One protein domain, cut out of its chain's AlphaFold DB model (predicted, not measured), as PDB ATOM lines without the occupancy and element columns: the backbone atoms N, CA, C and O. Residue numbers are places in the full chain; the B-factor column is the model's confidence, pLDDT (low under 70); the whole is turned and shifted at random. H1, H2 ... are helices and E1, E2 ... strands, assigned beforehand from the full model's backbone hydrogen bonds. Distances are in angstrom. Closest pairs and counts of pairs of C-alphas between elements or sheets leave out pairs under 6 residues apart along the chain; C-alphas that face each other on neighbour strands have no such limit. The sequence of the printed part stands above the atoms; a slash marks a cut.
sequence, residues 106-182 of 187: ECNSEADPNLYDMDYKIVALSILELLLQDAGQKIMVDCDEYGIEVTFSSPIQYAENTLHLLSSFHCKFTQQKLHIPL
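This is residues 106 to 182 of the 187 residues of an uncharacterized protein of Crocinitomicaceae bacterium (UniProt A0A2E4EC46). A small antiparallel sheet of three strands has one long helix, H1, laid lengthwise over one of its faces, while a short helix, H2, packs on H1 and is not on the sheet. Before H1, residues 106 to 117 hold no named element, and residues 106 to 107 pair with E1 at the sheet's edge. The printed part has 77 residues, with H1, E1, E2, H2 and E3 along the chain, sheet order E1 - E2 - E3, and a mixed class of helices and strands. It is compact, with a radius of gyration of the C-alphas of 11.7 A and spans of 32 by 24 by 18 A.

H1 is residues 118 to 135, 25.3 A long, beginning at C-alpha 118 (32.293, 89.874, 75.392). E1, residues 139 to 144, and E2, residues 147 to 152, measure 16.6 A and 16.8 A. H2 is residues 160 to 168, 12.4 A. E3, residues 177 to 181, 12.7 A, ends at C-alpha 181 (35.044, 84.252, 88.452).

H1 is on the sheet, at a height of 9.5 A, making two layers, a helix on one face of a sheet. It lies over E2 and runs along the strands, at 11 degrees to E2 on the local plane. E1 and E2 form an antiparallel hairpin, with N 142 and O 149 2.8 A apart, within hydrogen-bond range. E2 and E3 are antiparallel, with N 150 and O 178 at 2.7 A, also within range. H1, with residues 127 to 131 alone, touches H2; the closest C-alphas, of Leu 130 and Thr 162, are 6.6 A apart. Their lines stand at a shallow tilt of 33 degrees, only just short of steep, opposite ways. E1 and H2 are apart. In H1 and H2 every O i to N i+4 pair is within hydrogen-bond range.

The two farthest C-alphas, of Asp 112 and Glu 160, are 32.9 A apart. The printed part has no cut, and no link is long. Mean pLDDT of the printed part is 71.6; 34 residues are under 70, among them residues 106 to 127.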
ATOM      1  N   GLU A 106      18.118  78.809  84.560       58.09
ATOM      2  CA  GLU A 106      17.284  79.891  85.083       58.09
ATOM      3  C   GLU A 106      18.180  80.997  85.624       58.09
ATOM      4  O   GLU A 106      18.932  80.765  86.565       58.09
ATOM      5  N   CYS A 107      18.121  82.182  85.016       57.69
ATOM      6  CA  CYS A 107      18.843  83.346  85.512       57.69
ATOM      7  C   CYS A 107      17.959  84.116  86.497       57.69
ATOM      8  O   CYS A 107      16.844  84.504  86.151       57.69
ATOM      9  N   ASN A 108      18.458  84.316  87.713       59.59
ATOM     10  CA  ASN A 108      17.704  84.907  88.817       59.59
ATOM     11  C   ASN A 108      18.042  86.387  89.062       59.59
ATOM     12  O   ASN A 108      17.373  87.024  89.879       59.59
ATOM     13  N   SER A 109      19.037  86.955  88.369       58.19
ATOM     14  CA  SER A 109      19.470  88.334  88.603       58.19
ATOM     15  C   SER A 109      19.055  89.299  87.492       58.19
ATOM     16  O   SER A 109      19.132  88.999  86.301       58.19
ATOM     17  N   GLU A 110      18.651  90.508  87.895       55.31
ATOM     18  CA  GLU A 110      18.466  91.658  87.001       55.31
ATOM     19  C   GLU A 110      19.813  92.338  86.670       55.31
ATOM     20  O   GLU A 110      19.908  93.566  86.596       55.31
ATOM     21  N   ALA A 111      20.899  91.565  86.545       53.19
ATOM     22  CA  ALA A 111      22.226  92.131  86.319       53.19
ATOM     23  C   ALA A 111      22.271  92.925  85.004       53.19
ATOM     24  O   ALA A 111      21.682  92.530  83.992       53.19
ATOM     25  N   ASP A 112      22.994  94.051  85.018       55.44
ATOM     26  CA  ASP A 112      23.244  94.828  83.807       55.44
ATOM     27  C   ASP A 112      24.031  93.946  82.824       55.44
ATOM     28  O   ASP A 112      25.175  93.575  83.110       55.44
ATOM     29  N   PRO A 113      23.471  93.610  81.648       49.81
ATOM     30  CA  PRO A 113      24.153  92.774  80.669       49.81
ATOM     31  C   PRO A 113      25.445  93.412  80.147       49.81
ATOM     32  O   PRO A 113      26.219  92.732  79.481       49.81
ATOM     33  N   ASN A 114      25.714  94.691  80.416       56.94
ATOM     34  CA  ASN A 114      26.964  95.365  80.067       56.94
ATOM     35  C   ASN A 114      28.071  95.224  81.122       56.94
ATOM     36  O   ASN A 114      29.189  95.655  80.854       56.94
ATOM     37  N   LEU A 115      27.788  94.615  82.279       62.22
ATOM     38  CA  LEU A 115      28.750  94.456  83.375       62.22
ATOM     39  C   LEU A 115      29.998  93.660  82.960       62.22
ATOM     40  O   LEU A 115      31.077  93.873  83.505       62.22
ATOM     41  N   TYR A 116      29.858  92.771  81.974       62.75
ATOM     42  CA  TYR A 116      30.938  91.902  81.519       62.75
ATOM     43  C   TYR A 116      31.377  92.182  80.081       62.75
ATOM     44  O   TYR A 116      30.559  92.501  79.207       62.75
ATOM     45  N   ASP A 117      32.665  91.973  79.815       62.16
ATOM     46  CA  ASP A 117      33.191  91.984  78.454       62.16
ATOM     47  C   ASP A 117      32.703  90.775  77.637       62.16
ATOM     48  O   ASP A 117      32.179  89.787  78.152       62.16
ATOM     49  N   MET A 118      32.816  90.882  76.316       55.34
ATOM     50  CA  MET A 118      32.293  89.874  75.392       55.34
ATOM     51  C   MET A 118      33.026  88.534  75.494       55.34
ATOM     52  O   MET A 118      32.402  87.488  75.313       55.34
ATOM     53  N   ASP A 119      34.317  88.557  75.818       53.16
ATOM     54  CA  ASP A 119      35.145  87.358  75.902       53.16
ATOM     55  C   ASP A 119      34.760  86.524  77.133       53.16
ATOM     56  O   ASP A 119      34.559  85.312  77.030       53.16
ATOM     57  N   TYR A 120      34.544  87.174  78.277       64.19
ATOM     58  CA  TYR A 120      34.048  86.551  79.499       64.19
ATOM     59  C   TYR A 120      32.654  85.957  79.307       64.19
ATOM     60  O   TYR A 120      32.402  84.820  79.702       64.19
ATOM     61  N   LYS A 121      31.754  86.692  78.647       61.38
ATOM     62  CA  LYS A 121      30.398  86.211  78.349       61.38
ATOM     63  C   LYS A 121      30.424  84.919  77.531       61.38
ATOM     64  O   LYS A 121      29.681  83.989  77.831       61.38
ATOM     65  N   ILE A 122      31.293  84.848  76.520       57.38
ATOM     66  CA  ILE A 122      31.474  83.650  75.687       57.38
ATOM     67  C   ILE A 122      31.971  82.474  76.530       57.38
ATOM     68  O   ILE A 122      31.399  81.388  76.469       57.38
ATOM     69  N   VAL A 123      33.011  82.703  77.329       60.59
ATOM     70  CA  VAL A 123      33.594  81.694  78.219       60.59
ATOM     71  C   VAL A 123      32.559  81.150  79.197       60.59
ATOM     72  O   VAL A 123      32.404  79.936  79.325       60.59
ATOM     73  N   ALA A 124      31.845  82.039  79.882       68.88
ATOM     74  CA  ALA A 124      30.915  81.657  80.925       68.88
ATOM     75  C   ALA A 124      29.749  80.837  80.358       68.88
ATOM     76  O   ALA A 124      29.395  79.809  80.927       68.88
ATOM     77  N   LEU A 125      29.222  81.214  79.191       67.00
ATOM     78  CA  LEU A 125      28.198  80.429  78.497       67.00
ATOM     79  C   LEU A 125      28.710  79.051  78.067       67.00
ATOM     80  O   LEU A 125      28.011  78.062  78.257       67.00
ATOM     81  N   SER A 126      29.939  78.951  77.554       61.97
ATOM     82  CA  SER A 126      30.531  77.652  77.209       61.97
ATOM     83  C   SER A 126      30.711  76.742  78.426       61.97
ATOM     84  O   SER A 126      30.482  75.536  78.335       61.97
ATOM     85  N   ILE A 127      31.066  77.308  79.582       69.25
ATOM     86  CA  ILE A 127      31.088  76.568  80.847       69.25
ATOM     87  C   ILE A 127      29.667  76.114  81.209       69.25
ATOM     88  O   ILE A 127      29.466  74.935  81.481       69.25
ATOM     89  N   LEU A 128      28.675  77.007  81.161       72.31
ATOM     90  CA  LEU A 128      27.277  76.694  81.479       72.31
ATOM     91  C   LEU A 128      26.675  75.601  80.574       72.31
ATOM     92  O   LEU A 128      25.927  74.749  81.051       72.31
ATOM     93  N   GLU A 129      27.024  75.579  79.290       67.69
ATOM     94  CA  GLU A 129      26.594  74.539  78.347       67.69
ATOM     95  C   GLU A 129      27.163  73.162  78.704       67.69
ATOM     96  O   GLU A 129      26.430  72.171  78.713       67.69
ATOM     97  N   LEU A 130      28.454  73.089  79.038       66.94
ATOM     98  CA  LEU A 130      29.080  71.843  79.486       66.94
ATOM     99  C   LEU A 130      28.505  71.377  80.824       66.94
ATOM    100  O   LEU A 130      28.266  70.185  81.011       66.94
ATOM    101  N   LEU A 131      28.208  72.313  81.730       71.00
ATOM    102  CA  LEU A 131      27.542  71.988  82.987       71.00
ATOM    103  C   LEU A 131      26.177  71.363  82.756       71.00
ATOM    104  O   LEU A 131      25.862  70.401  83.435       71.00
ATOM    105  N   LEU A 132      25.370  71.851  81.816       65.94
ATOM    106  CA  LEU A 132      24.078  71.224  81.529       65.94
ATOM    107  C   LEU A 132      24.221  69.783  81.039       65.94
ATOM    108  O   LEU A 132      23.432  68.929  81.439       65.94
ATOM    109  N   GLN A 133      25.229  69.511  80.205       67.50
ATOM    110  CA  GLN A 133      25.510  68.160  79.715       67.50
ATOM    111  C   GLN A 133      25.897  67.215  80.860       67.50
ATOM    112  O   GLN A 133      25.376  66.104  80.932       67.50
ATOM    113  N   ASP A 134      26.755  67.672  81.772       71.81
ATOM    114  CA  ASP A 134      27.236  66.873  82.904       71.81
ATOM    115  C   ASP A 134      26.206  66.760  84.040       71.81
ATOM    116  O   ASP A 134      26.118  65.741  84.724       71.81
ATOM    117  N   ALA A 135      25.430  67.818  84.280       71.75
ATOM    118  CA  ALA A 135      24.560  67.933  85.444       71.75
ATOM    119  C   ALA A 135      23.283  67.109  85.320       71.75
ATOM    120  O   ALA A 135      22.717  66.721  86.346       71.75
ATOM    121  N   GLY A 136      22.795  66.894  84.096       70.56
ATOM    122  CA  GLY A 136      21.559  66.156  83.855       70.56
ATOM    123  C   GLY A 136      20.306  66.802  84.472       70.56
ATOM    124  O   GLY A 136      19.269  66.147  84.581       70.56
ATOM    125  N   GLN A 137      20.391  68.058  84.923       67.19
ATOM    126  CA  GLN A 137      19.386  68.735  85.749       67.19
ATOM    127  C   GLN A 137      19.323  70.236  85.436       67.19
ATOM    128  O   GLN A 137      20.212  70.794  84.792       67.19
ATOM    129  N   LYS A 138      18.282  70.901  85.951       70.19
ATOM    130  CA  LYS A 138      18.176  72.365  85.952       70.19
ATOM    131  C   LYS A 138      19.318  72.984  86.759       70.19
ATOM    132  O   LYS A 138      19.571  72.563  87.890       70.19
ATOM    133  N   ILE A 139      19.926  74.031  86.211       71.62
ATOM    134  CA  ILE A 139      20.893  74.873  86.920       71.62
ATOM    135  C   ILE A 139      20.345  76.297  87.031       71.62
ATOM    136  O   ILE A 139      19.718  76.811  86.104       71.62
ATOM    137  N   MET A 140      20.539  76.915  88.188       73.56
ATOM    138  CA  MET A 140      20.157  78.299  88.462       73.56
ATOM    139  C   MET A 140      21.411  79.162  88.439       73.56
ATOM    140  O   MET A 140      22.466  78.716  88.878       73.56
ATOM    141  N   VAL A 141      21.310  80.369  87.900       76.12
ATOM    142  CA  VAL A 141      22.445  81.248  87.641       76.12
ATOM    143  C   VAL A 141      22.167  82.641  88.187       76.12
ATOM    144  O   VAL A 141      21.181  83.279  87.821       76.12
ATOM    145  N   ASP A 142      23.074  83.118  89.024       75.25
ATOM    146  CA  ASP A 142      23.095  84.459  89.587       75.25
ATOM    147  C   ASP A 142      24.356  85.179  89.108       75.25
ATOM    148  O   ASP A 142      25.465  84.662  89.227       75.25
ATOM    149  N   CYS A 143      24.187  86.372  88.546       74.88
ATOM    150  CA  CYS A 143      25.284  87.196  88.040       74.88
ATOM    151  C   CYS A 143      25.479  88.418  88.946       74.88
ATOM    152  O   CYS A 143      24.498  89.108  89.242       74.88
ATOM    153  N   ASP A 144      26.722  88.706  89.337       70.81
ATOM    154  CA  ASP A 144      27.115  89.885  90.118       70.81
ATOM    155  C   ASP A 144      28.456  90.496  89.647       70.81
ATOM    156  O   ASP A 144      29.043  90.082  88.648       70.81
ATOM    157  N   GLU A 145      28.955  91.513  90.350       69.56
ATOM    158  CA  GLU A 145      30.230  92.182  90.035       69.56
ATOM    159  C   GLU A 145      31.480  91.298  90.215       69.56
ATOM    160  O   GLU A 145      32.563  91.677  89.769       69.56
ATOM    161  N   TYR A 146      31.342  90.113  90.814       74.62
ATOM    162  CA  TYR A 146      32.421  89.150  91.047       74.62
ATOM    163  C   TYR A 146      32.394  87.980  90.051       74.62
ATOM    164  O   TYR A 146      33.389  87.265  89.902       74.62
ATOM    165  N   GLY A 147      31.293  87.800  89.321       78.06
ATOM    166  CA  GLY A 147      31.174  86.859  88.215       78.06
ATOM    167  C   GLY A 147      29.819  86.169  88.202       78.06
ATOM    168  O   GLY A 147      28.786  86.791  88.436       78.06
ATOM    169  N   ILE A 148      29.827  84.869  87.911       81.69
ATOM    170  CA  ILE A 148      28.608  84.066  87.806       81.69
ATOM    171  C   ILE A 148      28.608  82.977  88.876       81.69
ATOM    172  O   ILE A 148      29.498  82.128  88.909       81.69
ATOM    173  N   GLU A 149      27.598  82.969  89.740       85.62
ATOM    174  CA  GLU A 149      27.281  81.854  90.627       85.62
ATOM    175  C   GLU A 149      26.244  80.938  89.964       85.62
ATOM    176  O   GLU A 149      25.220  81.373  89.456       85.62
ATOM    177  N   VAL A 150      26.516  79.641  89.979       85.25
ATOM    178  CA  VAL A 150      25.659  78.581  89.462       85.25
ATOM    179  C   VAL A 150      25.277  77.680  90.627       85.25
ATOM    180  O   VAL A 150      26.144  77.145  91.321       85.25
ATOM    181  N   THR A 151      23.985  77.484  90.838       84.31
ATOM    182  CA  THR A 151      23.421  76.635  91.888       84.31
ATOM    183  C   THR A 151      22.664  75.460  91.274       84.31
ATOM    184  O   THR A 151      22.011  75.577  90.236       84.31
ATOM    185  N   PHE A 152      22.773  74.292  91.904       86.50
ATOM    186  CA  PHE A 152      22.181  73.047  91.413       86.50
ATOM    187  C   PHE A 152      21.535  72.248  92.546       86.50
ATOM    188  O   PHE A 152      21.957  72.306  93.700       86.50
ATOM    189  N   SER A 153      20.477  71.505  92.213       81.81
ATOM    190  CA  SER A 153      19.644  70.796  93.194       81.81
ATOM    191  C   SER A 153      20.298  69.532  93.765       81.81
ATOM    192  O   SER A 153      20.055  69.165  94.916       81.81
ATOM    193  N   SER A 154      21.167  68.886  92.988       84.38
ATOM    194  CA  SER A 154      21.888  67.669  93.364       84.38
ATOM    195  C   SER A 154      23.335  67.699  92.871       84.38
ATOM    196  O   SER A 154      23.581  68.291  91.821       84.38
ATOM    197  N   PRO A 155      24.288  67.045  93.565       86.62
ATOM    198  CA  PRO A 155      25.690  67.032  93.154       86.62
ATOM    199  C   PRO A 155      25.904  66.603  91.702       86.62
ATOM    200  O   PRO A 155      25.285  65.649  91.236       86.62
ATOM    201  N   ILE A 156      26.802  67.307  91.011       83.69
ATOM    202  CA  ILE A 156      27.161  67.048  89.614       83.69
ATOM    203  C   ILE A 156      28.427  66.195  89.570       83.69
ATOM    204  O   ILE A 156      29.408  66.486  90.260       83.69
ATOM    205  N   GLN A 157      28.420  65.161  88.731       84.31
ATOM    206  CA  GLN A 157      29.621  64.414  88.383       84.31
ATOM    207  C   GLN A 157      30.191  64.977  87.080       84.31
ATOM    208  O   GLN A 157      29.677  64.709  86.003       84.31
ATOM    209  N   TYR A 158      31.251  65.773  87.195       82.12
ATOM    210  CA  TYR A 158      31.867  66.431  86.047       82.12
ATOM    211  C   TYR A 158      32.666  65.454  85.183       82.12
ATOM    212  O   TYR A 158      33.419  64.623  85.703       82.12
ATOM    213  N   ALA A 159      32.562  65.605  83.865       75.06
ATOM    214  CA  ALA A 159      33.466  64.959  82.930       75.06
ATOM    215  C   ALA A 159      34.888  65.535  83.063       75.06
ATOM    216  O   ALA A 159      35.085  66.683  83.472       75.06
ATOM    217  N   GLU A 160      35.901  64.758  82.673       70.75
ATOM    218  CA  GLU A 160      37.318  65.153  82.750       70.75
ATOM    219  C   GLU A 160      37.594  66.477  82.016       70.75
ATOM    220  O   GLU A 160      38.239  67.377  82.552       70.75
ATOM    221  N   ASN A 161      37.004  66.651  80.830       59.53
ATOM    222  CA  ASN A 161      37.119  67.887  80.054       59.53
ATOM    223  C   ASN A 161      36.506  69.097  80.777       59.53
ATOM    224  O   ASN A 161      37.074  70.189  80.738       59.53
ATOM    225  N   THR A 162      35.375  68.907  81.460       68.81
ATOM    226  CA  THR A 162      34.725  69.961  82.246       68.81
ATOM    227  C   THR A 162      35.592  70.334  83.441       68.81
ATOM    228  O   THR A 162      35.845  71.512  83.654       68.81
ATOM    229  N   LEU A 163      36.144  69.357  84.171       73.06
ATOM    230  CA  LEU A 163      37.071  69.616  85.280       73.06
ATOM    231  C   LEU A 163      38.303  70.411  84.831       73.06
ATOM    232  O   LEU A 163      38.687  71.374  85.499       73.06
ATOM    233  N   HIS A 164      38.892  70.057  83.687       66.19
ATOM    234  CA  HIS A 164      40.007  70.808  83.112       66.19
ATOM    235  C   HIS A 164      39.622  72.252  82.795       66.19
ATOM    236  O   HIS A 164      40.354  73.173  83.167       66.19
ATOM    237  N   LEU A 165      38.457  72.465  82.183       64.06
ATOM    238  CA  LEU A 165      37.957  73.801  81.883       64.06
ATOM    239  C   LEU A 165      37.733  74.613  83.165       64.06
ATOM    240  O   LEU A 165      38.307  75.686  83.318       64.06
ATOM    241  N   LEU A 166      36.983  74.070  84.126       76.81
ATOM    242  CA  LEU A 166      36.713  74.725  85.408       76.81
ATOM    243  C   LEU A 166      38.008  75.101  86.135       76.81
ATOM    244  O   LEU A 166      38.127  76.211  86.650       76.81
ATOM    245  N   SER A 167      39.003  74.211  86.133       72.81
ATOM    246  CA  SER A 167      40.306  74.489  86.745       72.81
ATOM    247  C   SER A 167      41.070  75.614  86.034       72.81
ATOM    248  O   SER A 167      41.679  76.451  86.700       72.81
ATOM    249  N   SER A 168      40.984  75.680  84.701       64.75
ATOM    250  CA  SER A 168      41.659  76.691  83.874       64.75
ATOM    251  C   SER A 168      41.070  78.086  84.068       64.75
ATOM    252  O   SER A 168      41.788  79.079  84.016       64.75
ATOM    253  N   PHE A 169      39.765  78.155  84.331       66.81
ATOM    254  CA  PHE A 169      39.043  79.394  84.612       66.81
ATOM    255  C   PHE A 169      39.002  79.743  86.107       66.81
ATOM    256  O   PHE A 169      38.304  80.670  86.502       66.81
ATOM    257  N   HIS A 170      39.756  79.019  86.946       76.75
ATOM    258  CA  HIS A 170      39.772  79.185  88.403       76.75
ATOM    259  C   HIS A 170      38.380  79.129  89.042       76.75
ATOM    260  O   HIS A 170      38.134  79.738  90.089       76.75
ATOM    261  N   CYS A 171      37.469  78.376  88.428       81.38
ATOM    262  CA  CYS A 171      36.133  78.226  88.953       81.38
ATOM    263  C   CYS A 171      36.190  77.517  90.305       81.38
ATOM    264  O   CYS A 171      36.852  76.489  90.472       81.38
ATOM    265  N   LYS A 172      35.470  78.058  91.286       85.62
ATOM    266  CA  LYS A 172      35.356  77.449  92.613       85.62
ATOM    267  C   LYS A 172      34.068  76.663  92.661       85.62
ATOM    268  O   LYS A 172      33.010  77.232  92.440       85.62
ATOM    269  N   PHE A 173      34.129  75.380  92.981       84.81
ATOM    270  CA  PHE A 173      32.926  74.569  93.111       84.81
ATOM    271  C   PHE A 173      32.887  73.783  94.409       84.81
ATOM    272  O   PHE A 173      33.902  73.418  94.997       84.81
ATOM    273  N   THR A 174      31.662  73.530  94.839       85.62
ATOM    274  CA  THR A 174      31.284  72.664  95.948       85.62
ATOM    275  C   THR A 174      30.283  71.631  95.433       85.62
ATOM    276  O   THR A 174      29.998  71.558  94.238       85.62
ATOM    277  N   GLN A 175      29.713  70.835  96.336       81.69
ATOM    278  CA  GLN A 175      28.714  69.832  95.976       81.69
ATOM    279  C   GLN A 175      27.420  70.400  95.382       81.69
ATOM    280  O   GLN A 175      26.677  69.614  94.815       81.69
ATOM    281  N   GLN A 176      27.109  71.692  95.539       86.38
ATOM    282  CA  GLN A 176      25.842  72.289  95.062       86.38
ATOM    283  C   GLN A 176      25.991  73.684  94.440       86.38
ATOM    284  O   GLN A 176      25.003  74.302  94.040       86.38
ATOM    285  N   LYS A 177      27.222  74.197  94.383       89.44
ATOM    286  CA  LYS A 177      27.522  75.525  93.853       89.44
ATOM    287  C   LYS A 177      28.767  75.503  92.990       89.44
ATOM    288  O   LYS A 177      29.724  74.813  93.331       89.44
ATOM    289  N   LEU A 178      28.776  76.312  91.946       90.19
ATOM    290  CA  LEU A 178      29.934  76.632  91.128       90.19
ATOM    291  C   LEU A 178      29.986  78.147  90.958       90.19
ATOM    292  O   LEU A 178      28.990  78.759  90.619       90.19
ATOM    293  N   HIS A 179      31.149  78.741  91.141       88.75
ATOM    294  CA  HIS A 179      31.402  80.138  90.853       88.75
ATOM    295  C   HIS A 179      32.396  80.236  89.698       88.75
ATOM    296  O   HIS A 179      33.492  79.677  89.782       88.75
ATOM    297  N   ILE A 180      31.997  80.930  88.636       85.56
ATOM    298  CA  ILE A 180      32.805  81.275  87.467       85.56
ATOM    299  C   ILE A 180      33.300  82.713  87.691       85.56
ATOM    300  O   ILE A 180      32.521  83.651  87.509       85.56
ATOM    301  N   PRO A 181      34.558  82.922  88.110       80.62
ATOM    302  CA  PRO A 181      35.044  84.252  88.452       80.62
ATOM    303  C   PRO A 181      35.240  85.100  87.197       80.62
ATOM    304  O   PRO A 181      35.683  84.587  86.169       80.62
ATOM    305  N   LEU A 182      34.974  86.401  87.294       71.50
ATOM    306  CA  LEU A 182      35.393  87.380  86.288       71.50
ATOM    307  C   LEU A 182      36.916  87.302  86.097       71.50
ATOM    308  O   LEU A 182      37.693  87.689  86.973       71.50
TER     309      LEU A 182